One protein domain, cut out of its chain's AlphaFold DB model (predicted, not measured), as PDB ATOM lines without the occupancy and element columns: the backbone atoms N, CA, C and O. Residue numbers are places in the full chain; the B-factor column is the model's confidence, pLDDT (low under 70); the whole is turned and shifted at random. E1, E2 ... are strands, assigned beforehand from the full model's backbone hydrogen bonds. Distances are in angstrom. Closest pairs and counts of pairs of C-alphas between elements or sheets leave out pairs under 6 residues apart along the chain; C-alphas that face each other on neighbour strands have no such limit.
ATOM      1  N   MET A  41     -50.859  43.065 -38.312       88.44
ATOM      2  CA  MET A  41     -50.646  44.508 -38.309       88.44
ATOM      3  C   MET A  41     -51.212  45.058 -37.002       88.44
ATOM      4  O   MET A  41     -52.256  44.578 -36.556       88.44
ATOM      5  N   ASP A  42     -50.510  45.988 -36.361       88.38
ATOM      6  CA  ASP A  42     -51.038  46.724 -35.209       88.38
ATOM      7  C   ASP A  42     -51.675  48.062 -35.632       88.38
ATOM      8  O   ASP A  42     -51.779  48.379 -36.814       88.38
ATOM      9  N   PHE A  43     -52.158  48.840 -34.661       86.88
ATOM     10  CA  PHE A  43     -52.777  50.144 -34.927       86.88
ATOM     11  C   PHE A  43     -51.770  51.250 -35.266       86.88
ATOM     12  O   PHE A  43     -52.187  52.308 -35.727       86.88
ATOM     13  N   GLU A  44     -50.479  51.011 -35.038       88.25
ATOM     14  CA  GLU A  44     -49.388  51.928 -35.379       88.25
ATOM     15  C   GLU A  44     -48.866  51.670 -36.803       88.25
ATOM     16  O   GLU A  44     -47.958  52.350 -37.259       88.25
ATOM     17  N   GLY A  45     -49.454  50.704 -37.521       88.56
ATOM     18  CA  GLY A  45     -49.088  50.382 -38.896       88.56
ATOM     19  C   GLY A  45     -47.878  49.457 -39.006       88.56
ATOM     20  O   GLY A  45     -47.389  49.220 -40.109       88.56
ATOM     21  N   HIS A  46     -47.395  48.869 -37.915       90.25
ATOM     22  CA  HIS A  46     -46.300  47.912 -37.990       90.25
ATOM     23  C   HIS A  46     -46.784  46.579 -38.564       90.25
ATOM     24  O   HIS A  46     -47.734  45.975 -38.061       90.25
ATOM     25  N   LEU A  47     -46.113  46.085 -39.608       90.69
ATOM     26  CA  LEU A  47     -46.416  44.794 -40.225       90.69
ATOM     27  C   LEU A  47     -45.487  43.708 -39.676       90.69
ATOM     28  O   LEU A  47     -44.290  43.706 -39.941       90.69
ATOM     29  N   PHE A  48     -46.036  42.735 -38.962       88.50
ATOM     30  CA  PHE A  48     -45.298  41.646 -38.333       88.50
ATOM     31  C   PHE A  48     -45.320  40.384 -39.196       88.50
ATOM     32  O   PHE A  48     -46.385  39.906 -39.606       88.50
ATOM     33  N   SER A  49     -44.145  39.794 -39.422       83.81
ATOM     34  CA  SER A  49     -44.030  38.501 -40.106       83.81
ATOM     35  C   SER A  49     -44.216  37.334 -39.127       83.81
ATOM     36  O   SER A  49     -43.646  37.357 -38.037       83.81
ATOM     37  N   PRO A  50     -44.932  36.261 -39.511       71.69
ATOM     38  CA  PRO A  50     -45.013  35.040 -38.726       71.69
ATOM     39  C   PRO A  50     -43.648  34.354 -38.769       71.69
ATOM     40  O   PRO A  50     -43.264  33.759 -39.778       71.69
ATOM     41  N   VAL A  51     -42.878  34.472 -37.692       65.06
ATOM     42  CA  VAL A  51     -41.621  33.735 -37.552       65.06
ATOM     43  C   VAL A  51     -41.952  32.275 -37.226       65.06
ATOM     44  O   VAL A  51     -42.801  32.029 -36.363       65.06
ATOM     45  N   PRO A  52     -41.338  31.286 -37.906       55.44
ATOM     46  CA  PRO A  52     -41.531  29.886 -37.560       55.44
ATOM     47  C   PRO A  52     -41.050  29.641 -36.128       55.44
ATOM     48  O   PRO A  52     -39.908  29.927 -35.773       55.44
ATOM     49  N   SER A  53     -41.954  29.119 -35.306       51.91
ATOM     50  CA  SER A  53     -41.743  28.787 -33.903       51.91
ATOM     51  C   SER A  53     -40.698  27.672 -33.748       51.91
ATOM     52  O   SER A  53     -41.042  26.493 -33.684       51.91
ATOM     53  N   SER A  54     -39.419  28.027 -33.688       51.97
ATOM     54  CA  SER A  54     -38.367  27.161 -33.152       51.97
ATOM     55  C   SER A  54     -37.605  27.941 -32.087       51.97
ATOM     56  O   SER A  54     -36.631  28.617 -32.388       51.97
ATOM     57  N   GLU A  55     -38.133  27.900 -30.862       51.56
ATOM     58  CA  GLU A  55     -37.512  28.306 -29.586       51.56
ATOM     59  C   GLU A  55     -36.986  29.751 -29.420       51.56
ATOM     60  O   GLU A  55     -36.798  30.191 -28.290       51.56
ATOM     61  N   GLU A  56     -36.897  30.567 -30.470       50.41
ATOM     62  CA  GLU A  56     -36.530  31.994 -30.413       50.41
ATOM     63  C   GLU A  56     -37.792  32.889 -30.327       50.41
ATOM     64  O   GLU A  56     -37.998  33.854 -31.059       50.41
ATOM     65  N   SER A  57     -38.706  32.486 -29.439       53.06
ATOM     66  CA  SER A  57     -40.159  32.718 -29.511       53.06
ATOM     67  C   SER A  57     -40.690  33.993 -28.826       53.06
ATOM     68  O   SER A  57     -41.844  34.009 -28.395       53.06
ATOM     69  N   GLN A  58     -39.909  35.063 -28.675       56.75
ATOM     70  CA  GLN A  58     -40.412  36.277 -27.991       56.75
ATOM     71  C   GLN A  58     -40.082  37.604 -28.664       56.75
ATOM     72  O   GLN A  58     -40.513  38.647 -28.176       56.75
ATOM     73  N   ARG A  59     -39.335  37.601 -29.769       63.59
ATOM     74  CA  ARG A  59     -39.082  38.841 -30.503       63.59
ATOM     75  C   ARG A  59     -40.038  38.917 -31.675       63.59
ATOM     76  O   ARG A  59     -40.004  38.079 -32.569       63.59
ATOM     77  N   GLU A  60     -40.909  39.910 -31.621       73.50
ATOM     78  CA  GLU A  60     -41.712  40.304 -32.765       73.50
ATOM     79  C   GLU A  60     -40.791  41.003 -33.766       73.50
ATOM     80  O   GLU A  60     -39.993  41.864 -33.387       73.50
ATOM     81  N   PHE A  61     -40.858  40.581 -35.026       83.12
ATOM     82  CA  PHE A  61     -40.084  41.184 -36.102       83.12
ATOM     83  C   PHE A  61     -41.020  41.912 -37.053       83.12
ATOM     84  O   PHE A  61     -41.999  41.327 -37.533       83.12
ATOM     85  N   CYS A  62     -40.672  43.158 -37.345       87.88
ATOM     86  CA  CYS A  62     -41.369  43.986 -38.310       87.88
ATOM     87  C   CYS A  62     -40.777  43.811 -39.705       87.88
ATOM     88  O   CYS A  62     -39.588  43.524 -39.872       87.88
ATOM     89  N   VAL A  63     -41.635  43.925 -40.712       89.00
ATOM     90  CA  VAL A  63     -41.262  43.924 -42.121       89.00
ATOM     91  C   VAL A  63     -40.872  45.351 -42.488       89.00
ATOM     92  O   VAL A  63     -41.729  46.228 -42.542       89.00
ATOM     93  N   GLY A  64     -39.588  45.577 -42.745       85.44
ATOM     94  CA  GLY A  64     -39.086  46.881 -43.165       85.44
ATOM     95  C   GLY A  64     -39.272  47.160 -44.659       85.44
ATOM     96  O   GLY A  64     -39.751  46.323 -45.434       85.44
ATOM     97  N   SER A  65     -38.817  48.340 -45.077       80.94
ATOM     98  CA  SER A  65     -38.913  48.850 -46.452       80.94
ATOM     99  C   SER A  65     -38.160  48.023 -47.505       80.94
ATOM    100  O   SER A  65     -38.505  48.047 -48.683       80.94
ATOM    101  N   ASP A  66     -37.153  47.242 -47.114       84.50
ATOM    102  CA  ASP A  66     -36.438  46.298 -47.985       84.50
ATOM    103  C   ASP A  66     -36.969  44.856 -47.871       84.50
ATOM    104  O   ASP A  66     -36.350  43.912 -48.373       84.50
ATOM    105  N   LEU A  67     -38.128  44.686 -47.221       86.62
ATOM    106  CA  LEU A  67     -38.755  43.410 -46.868       86.62
ATOM    107  C   LEU A  67     -37.873  42.508 -45.996       86.62
ATOM    108  O   LEU A  67     -38.093  41.292 -45.937       86.62
ATOM    109  N   ARG A  68     -36.872  43.075 -45.318       85.19
ATOM    110  CA  ARG A  68     -36.133  42.361 -44.282       85.19
ATOM    111  C   ARG A  68     -36.872  42.446 -42.957       85.19
ATOM    112  O   ARG A  68     -37.663  43.350 -42.710       85.19
ATOM    113  N   LEU A  69     -36.606  41.449 -42.125       84.06
ATOM    114  CA  LEU A  69     -37.142  41.377 -40.777       84.06
ATOM    115  C   LEU A  69     -36.208  42.130 -39.832       84.06
ATOM    116  O   LEU A  69     -35.027  41.794 -39.729       84.06
ATOM    117  N   GLY A  70     -36.752  43.146 -39.172       81.44
ATOM    118  CA  GLY A  70     -36.060  44.018 -38.232       81.44
ATOM    119  C   GLY A  70     -36.787  44.093 -36.894       81.44
ATOM    120  O   GLY A  70     -37.841  43.489 -36.700       81.44
ATOM    121  N   GLY A  71     -36.198  44.811 -35.939       81.31
ATOM    122  CA  GLY A  71     -36.925  45.188 -34.731       81.31
ATOM    123  C   GLY A  71     -37.796  46.407 -35.018       81.31
ATOM    124  O   GLY A  71     -37.293  47.351 -35.610       81.31
ATOM    125  N   CYS A  72     -39.035  46.397 -34.530       79.88
ATOM    126  CA  CYS A  72     -40.041  47.446 -34.725       79.88
ATOM    127  C   CYS A  72     -39.657  48.745 -33.997       79.88
ATOM    128  O   CYS A  72     -40.056  48.958 -32.850       79.88
ATOM    129  N   LYS A  73     -38.772  49.552 -34.584       75.00
ATOM    130  CA  LYS A  73     -38.199  50.738 -33.916       75.00
ATOM    131  C   LYS A  73     -38.257  52.013 -34.741       75.00
ATOM    132  O   LYS A  73     -38.065  53.081 -34.164       75.00
ATOM    133  N   ASP A  74     -38.509  51.904 -36.040       67.12
ATOM    134  CA  ASP A  74     -38.430  53.025 -36.965       67.12
ATOM    135  C   ASP A  74     -39.791  53.275 -37.627       67.12
ATOM    136  O   ASP A  74     -40.403  52.365 -38.176       67.12
ATOM    137  N   GLU A  75     -40.212  54.543 -37.679       63.50
ATOM    138  CA  GLU A  75     -41.397  55.004 -38.436       63.50
ATOM    139  C   GLU A  75     -41.307  54.665 -39.941       63.50
ATOM    140  O   GLU A  75     -42.289  54.682 -40.675       63.50
ATOM    141  N   ARG A  76     -40.107  54.309 -40.415       67.31
ATOM    142  CA  ARG A  76     -39.831  53.827 -41.777       67.31
ATOM    143  C   ARG A  76     -40.271  52.384 -42.027       67.31
ATOM    144  O   ARG A  76     -39.980  51.840 -43.087       67.31
ATOM    145  N   GLU A  77     -40.915  51.754 -41.052       78.56
ATOM    146  CA  GLU A  77     -41.483  50.409 -41.143       78.56
ATOM    147  C   GLU A  77     -43.019  50.444 -41.055       78.56
ATOM    148  O   GLU A  77     -43.644  49.431 -40.738       78.56
ATOM    149  N   GLU A  78     -43.627  51.606 -41.323       91.12
ATOM    150  CA  GLU A  78     -45.075  51.797 -41.298       91.12
ATOM    151  C   GLU A  78     -45.740  51.316 -42.599       91.12
ATOM    152  O   GLU A  78     -45.303  51.581 -43.728       91.12
ATOM    153  N   TRP A  79     -46.858  50.622 -42.423       93.06
ATOM    154  CA  TRP A  79     -47.691  50.059 -43.467       93.06
ATOM    155  C   TRP A  79     -49.141  50.466 -43.265       93.06
ATOM    156  O   TRP A  79     -49.671  50.464 -42.157       93.06
ATOM    157  N   VAL A  80     -49.828  50.709 -44.374       93.31
ATOM    158  CA  VAL A  80     -51.260  51.000 -44.385       93.31
ATOM    159  C   VAL A  80     -51.977  49.958 -45.221       93.31
ATOM    160  O   VAL A  80     -51.594  49.660 -46.354       93.31
ATOM    161  N   PHE A  81     -53.064  49.421 -44.673       91.81
ATOM    162  CA  PHE A  81     -54.009  48.635 -45.450       91.81
ATOM    163  C   PHE A  81     -55.018  49.558 -46.142       91.81
ATOM    164  O   PHE A  81     -55.756  50.300 -45.496       91.81
ATOM    165  N   THR A  82     -55.099  49.469 -47.465       88.81
ATOM    166  CA  THR A  82     -56.089  50.180 -48.277       88.81
ATOM    167  C   THR A  82     -56.996  49.179 -48.984       88.81
ATOM    168  O   THR A  82     -56.532  48.182 -49.537       88.81
ATOM    169  N   GLN A  83     -58.307  49.446 -49.020       78.25
ATOM    170  CA  GLN A  83     -59.262  48.540 -49.678       78.25
ATOM    171  C   GLN A  83     -59.038  48.402 -51.196       78.25
ATOM    172  O   GLN A  83     -59.500  47.428 -51.782       78.25
ATOM    173  N   GLY A  84     -58.347  49.356 -51.833       75.31
ATOM    174  CA  GLY A  84     -58.076  49.341 -53.275       75.31
ATOM    175  C   GLY A  84     -56.714  48.763 -53.656       75.31
ATOM    176  O   GLY A  84     -56.627  48.015 -54.624       75.31
ATOM    177  N   SER A  85     -55.664  49.093 -52.900       77.25
ATOM    178  CA  SER A  85     -54.272  48.795 -53.276       77.25
ATOM    179  C   SER A  85     -53.587  47.797 -52.337       77.25
ATOM    180  O   SER A  85     -52.415  47.483 -52.519       77.25
ATOM    181  N   GLY A  86     -54.310  47.274 -51.340       90.12
ATOM    182  CA  GLY A  86     -53.790  46.295 -50.391       90.12
ATOM    183  C   GLY A  86     -52.836  46.921 -49.375       90.12
ATOM    184  O   GLY A  86     -53.123  47.987 -48.832       90.12
ATOM    185  N   LEU A  87     -51.727  46.236 -49.088       93.75
ATOM    186  CA  LEU A  87     -50.710  46.675 -48.132       93.75
ATOM    187  C   LEU A  87     -49.721  47.630 -48.803       93.75
ATOM    188  O   LEU A  87     -48.965  47.222 -49.685       93.75
ATOM    189  N   VAL A  88     -49.715  48.882 -48.360       94.88
ATOM    190  CA  VAL A  88     -48.865  49.953 -48.884       94.88
ATOM    191  C   VAL A  88     -47.826  50.320 -47.837       94.88
ATOM    192  O   VAL A  88     -48.176  50.591 -46.693       94.88
ATOM    193  N   HIS A  89     -46.560  50.345 -48.230       94.00
ATOM    194  CA  HIS A  89     -45.482  50.861 -47.400       94.00
ATOM    195  C   HIS A  89     -45.485  52.395 -47.442       94.00
ATOM    196  O   HIS A  89     -45.440  52.974 -48.532       94.00
ATOM    197  N   VAL A  90     -45.551  53.048 -46.279       92.19
ATOM    198  CA  VAL A  90     -45.830  54.492 -46.178       92.19
ATOM    199  C   VAL A  90     -44.717  55.339 -46.795       92.19
ATOM    200  O   VAL A  90     -44.997  56.174 -47.652       92.19
ATOM    201  N   GLU A  91     -43.454  55.100 -46.429       90.88
ATOM    202  CA  GLU A  91     -42.332  55.948 -46.869       90.88
ATOM    203  C   GLU A  91     -42.093  55.871 -48.387       90.88
ATOM    204  O   GLU A  91     -41.828  56.882 -49.037       90.88
ATOM    205  N   SER A  92     -42.191  54.673 -48.971       92.12
ATOM    206  CA  SER A  92     -41.904  54.468 -50.399       92.12
ATOM    207  C   SER A  92     -43.134  54.593 -51.300       92.12
ATOM    208  O   SER A  92     -42.979  54.619 -52.521       92.12
ATOM    209  N   ALA A  93     -44.342  54.647 -50.726       93.12
ATOM    210  CA  ALA A  93     -45.615  54.585 -51.447       93.12
ATOM    211  C   ALA A  93     -45.716  53.379 -52.407       93.12
ATOM    212  O   ALA A  93     -46.320  53.456 -53.482       93.12
ATOM    213  N   GLN A  94     -45.089  52.257 -52.039       94.88
ATOM    214  CA  GLN A  94     -45.083  51.024 -52.827       94.88
ATOM    215  C   GLN A  94     -45.976  49.956 -52.200       94.88
ATOM    216  O   GLN A  94     -46.070  49.833 -50.982       94.88
ATOM    217  N   CYS A  95     -46.592  49.145 -53.051       94.94
ATOM    218  CA  CYS A  95     -47.483  48.068 -52.657       94.94
ATOM    219  C   CYS A  95     -46.719  46.756 -52.472       94.94
ATOM    220  O   CYS A  95     -45.902  46.363 -53.319       94.94
ATOM    221  N   LEU A  96     -47.036  46.039 -51.392       93.81
ATOM    222  CA  LEU A  96     -46.582  44.671 -51.192       93.81
ATOM    223  C   LEU A  96     -47.196  43.783 -52.272       93.81
ATOM    224  O   LEU A  96     -48.411  43.643 -52.375       93.81
ATOM    225  N   THR A  97     -46.341  43.171 -53.079       93.12
ATOM    226  CA  THR A  97     -46.739  42.385 -54.245       93.12
ATOM    227  C   THR A  97     -46.251  40.952 -54.098       93.12
ATOM    228  O   THR A  97     -45.063  40.715 -53.840       93.12
ATOM    229  N   ARG A  98     -47.152  39.987 -54.303       90.88
ATOM    230  CA  ARG A  98     -46.835  38.555 -54.343       90.88
ATOM    231  C   ARG A  98     -47.101  37.984 -55.731       90.88
ATOM    232  O   ARG A  98     -48.191  37.484 -56.002       90.88
ATOM    233  N   GLU A  99     -46.094  38.018 -56.599       89.81
ATOM    234  CA  GLU A  99     -46.218  37.410 -57.925       89.81
ATOM    235  C   GLU A  99     -46.201  35.870 -57.821       89.81
ATOM    236  O   GLU A  99     -45.548  35.296 -56.937       89.81
ATOM    237  N   PRO A 100     -46.935  35.154 -58.691       83.75
ATOM    238  CA  PRO A 100     -46.955  33.698 -58.669       83.75
ATOM    239  C   PRO A 100     -45.547  33.106 -58.816       83.75
ATOM    240  O   PRO A 100     -44.853  33.336 -59.803       83.75
ATOM    241  N   GLY A 101     -45.121  32.314 -57.828       82.62
ATOM    242  CA  GLY A 101     -43.803  31.672 -57.830       82.62
ATOM    243  C   GLY A 101     -42.627  32.594 -57.479       82.62
ATOM    244  O   GLY A 101     -41.488  32.126 -57.492       82.62
ATOM    245  N   SER A 102     -42.871  33.861 -57.131       82.56
ATOM    246  CA  SER A 102     -41.838  34.796 -56.680       82.56
ATOM    247  C   SER A 102     -41.801  34.928 -55.155       82.56
ATOM    248  O   SER A 102     -42.698  34.492 -54.426       82.56
ATOM    249  N   ARG A 103     -40.743  35.579 -54.658       85.56
ATOM    250  CA  ARG A 103     -40.737  36.165 -53.311       85.56
ATOM    251  C   ARG A 103     -41.581  37.442 -53.299       85.56
ATOM    252  O   ARG A 103     -41.870  38.002 -54.358       85.56
ATOM    253  N   LEU A 104     -41.950  37.895 -52.104       89.50
ATOM    254  CA  LEU A 104     -42.576  39.203 -51.924       89.50
ATOM    255  C   LEU A 104     -41.651  40.308 -52.433       89.50
ATOM    256  O   LEU A 104     -40.428  40.201 -52.327       89.50
ATOM    257  N   SER A 105     -42.247  41.353 -52.992       93.19
ATOM    258  CA  SER A 105     -41.533  42.532 -53.481       93.19
ATOM    259  C   SER A 105     -42.368  43.787 -53.264       93.19
ATOM    260  O   SER A 105     -43.592  43.709 -53.188       93.19
ATOM    261  N   LEU A 106     -41.707  44.939 -53.183       93.62
ATOM    262  CA  LEU A 106     -42.366  46.235 -53.270       93.62
ATOM    263  C   LEU A 106     -42.398  46.692 -54.727       93.62
ATOM    264  O   LEU A 106     -41.372  46.700 -55.412       93.62
ATOM    265  N   ARG A 107     -43.586  47.050 -55.214       94.44
ATOM    266  CA  ARG A 107     -43.809  47.548 -56.578       94.44
ATOM    267  C   ARG A 107     -44.673  48.799 -56.545       94.44
ATOM    268  O   ARG A 107     -45.354  49.068 -55.560       94.44
ATOM    269  N   SER A 108     -44.664  49.557 -57.636       95.25
ATOM    270  CA  SER A 108     -45.644  50.624 -57.834       95.25
ATOM    271  C   SER A 108     -47.059  50.070 -57.664       95.25
ATOM    272  O   SER A 108     -47.372  48.993 -58.172       95.25
ATOM    273  N   CYS A 109     -47.896  50.797 -56.932       94.81
ATOM    274  CA  CYS A 109     -49.294  50.439 -56.752       94.81
ATOM    275  C   CYS A 109     -50.043  50.614 -58.076       94.81
ATOM    276  O   CYS A 109     -50.174  51.729 -58.578       94.81
ATOM    277  N   ASP A 110     -50.499  49.508 -58.655       94.25
ATOM    278  CA  ASP A 110     -51.191  49.468 -59.948       94.25
ATOM    279  C   ASP A 110     -52.440  48.571 -59.920       94.25
ATOM    280  O   ASP A 110     -53.017  48.266 -60.963       94.25
ATOM    281  N   ASN A 111     -52.885  48.188 -58.714       90.62
ATOM    282  CA  ASN A 111     -54.102  47.415 -58.454       90.62
ATOM    283  C   ASN A 111     -54.147  46.084 -59.223       90.62
ATOM    284  O   ASN A 111     -55.225  45.588 -59.572       90.62
ATOM    285  N   ARG A 112     -52.975  45.508 -59.508       91.44
ATOM    286  CA  ARG A 112     -52.858  44.158 -60.058       91.44
ATOM    287  C   ARG A 112     -53.294  43.107 -59.026       91.44
ATOM    288  O   ARG A 112     -53.104  43.331 -57.830       91.44
ATOM    289  N   PRO A 113     -53.846  41.953 -59.455       91.00
ATOM    290  CA  PRO A 113     -54.290  40.867 -58.571       91.00
ATOM    291  C   PRO A 113     -53.284  40.479 -57.474       91.00
ATOM    292  O   PRO A 113     -53.662  40.182 -56.347       91.00
ATOM    293  N   GLU A 114     -51.993  40.537 -57.790       91.75
ATOM    294  CA  GLU A 114     -50.872  40.194 -56.916       91.75
ATOM    295  C   GLU A 114     -50.644  41.188 -55.762       91.75
ATOM    296  O   GLU A 114     -49.853  40.903 -54.859       91.75
ATOM    297  N   GLN A 115     -51.297  42.353 -55.803       93.12
ATOM    298  CA  GLN A 115     -51.237  43.406 -54.785       93.12
ATOM    299  C   GLN A 115     -52.446  43.384 -53.843       93.12
ATOM    300  O   GLN A 115     -52.470  44.127 -52.866       93.12
ATOM    301  N   TYR A 116     -53.458  42.550 -54.105       90.69
ATOM    302  CA  TYR A 116     -54.625  42.482 -53.233       90.69
ATOM    303  C   TYR A 116     -54.337  41.622 -52.012       90.69
ATOM    304  O   TYR A 116     -54.034  40.431 -52.100       90.69
TER     305      TYR A 116
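This is residues 41 to 116 of the 128 residues of the protein "Ricin B-type lectin domain-containing protein" of Amphibalanus amphitrite (UniProt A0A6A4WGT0). Little of this domain is regular structure: a small, strongly twisted four-stranded sheet makes one end, and the looped residues 41 to 78, with no named element, make the other, where residues 52 to 58 stick out. The printed part has 76 residues, no named helix and strands E1 E2 E3 E4, 16 residues, class all strand. Their order is also the sheet's, a meander, each strand the antiparallel neighbour of the one before. The whole is compact, radius of gyration of the C-alphas 12.7 A, spans 38 by 29 by 20 A.

Start at hairpin E2, residues 86 to 89, and E3, residues 94 to 97: N 89 and O 94 are 2.8 A apart. Edge strand E1, residues 79 to 82, has N 80 2.8 A from O 88. Edge strand E4, residues 105 to 108, has O 107 2.8 A from N 95 of E3. E1 and E4 are apart.

Find C-alpha 79 at (-47.691, 50.059, -43.467); E1 runs 9.7 A, E2 9.9 A, E3 8.9 A, and E4 10.1 A to C-alpha 108 at (-45.644, 50.624, -57.834).

The C-alphas of Glu 55 and Asp 110, farthest apart, are 39.5 A apart. The printed part has no cut and no long link; pLDDT is under 70 at residues 51 to 59 and 74 to 76.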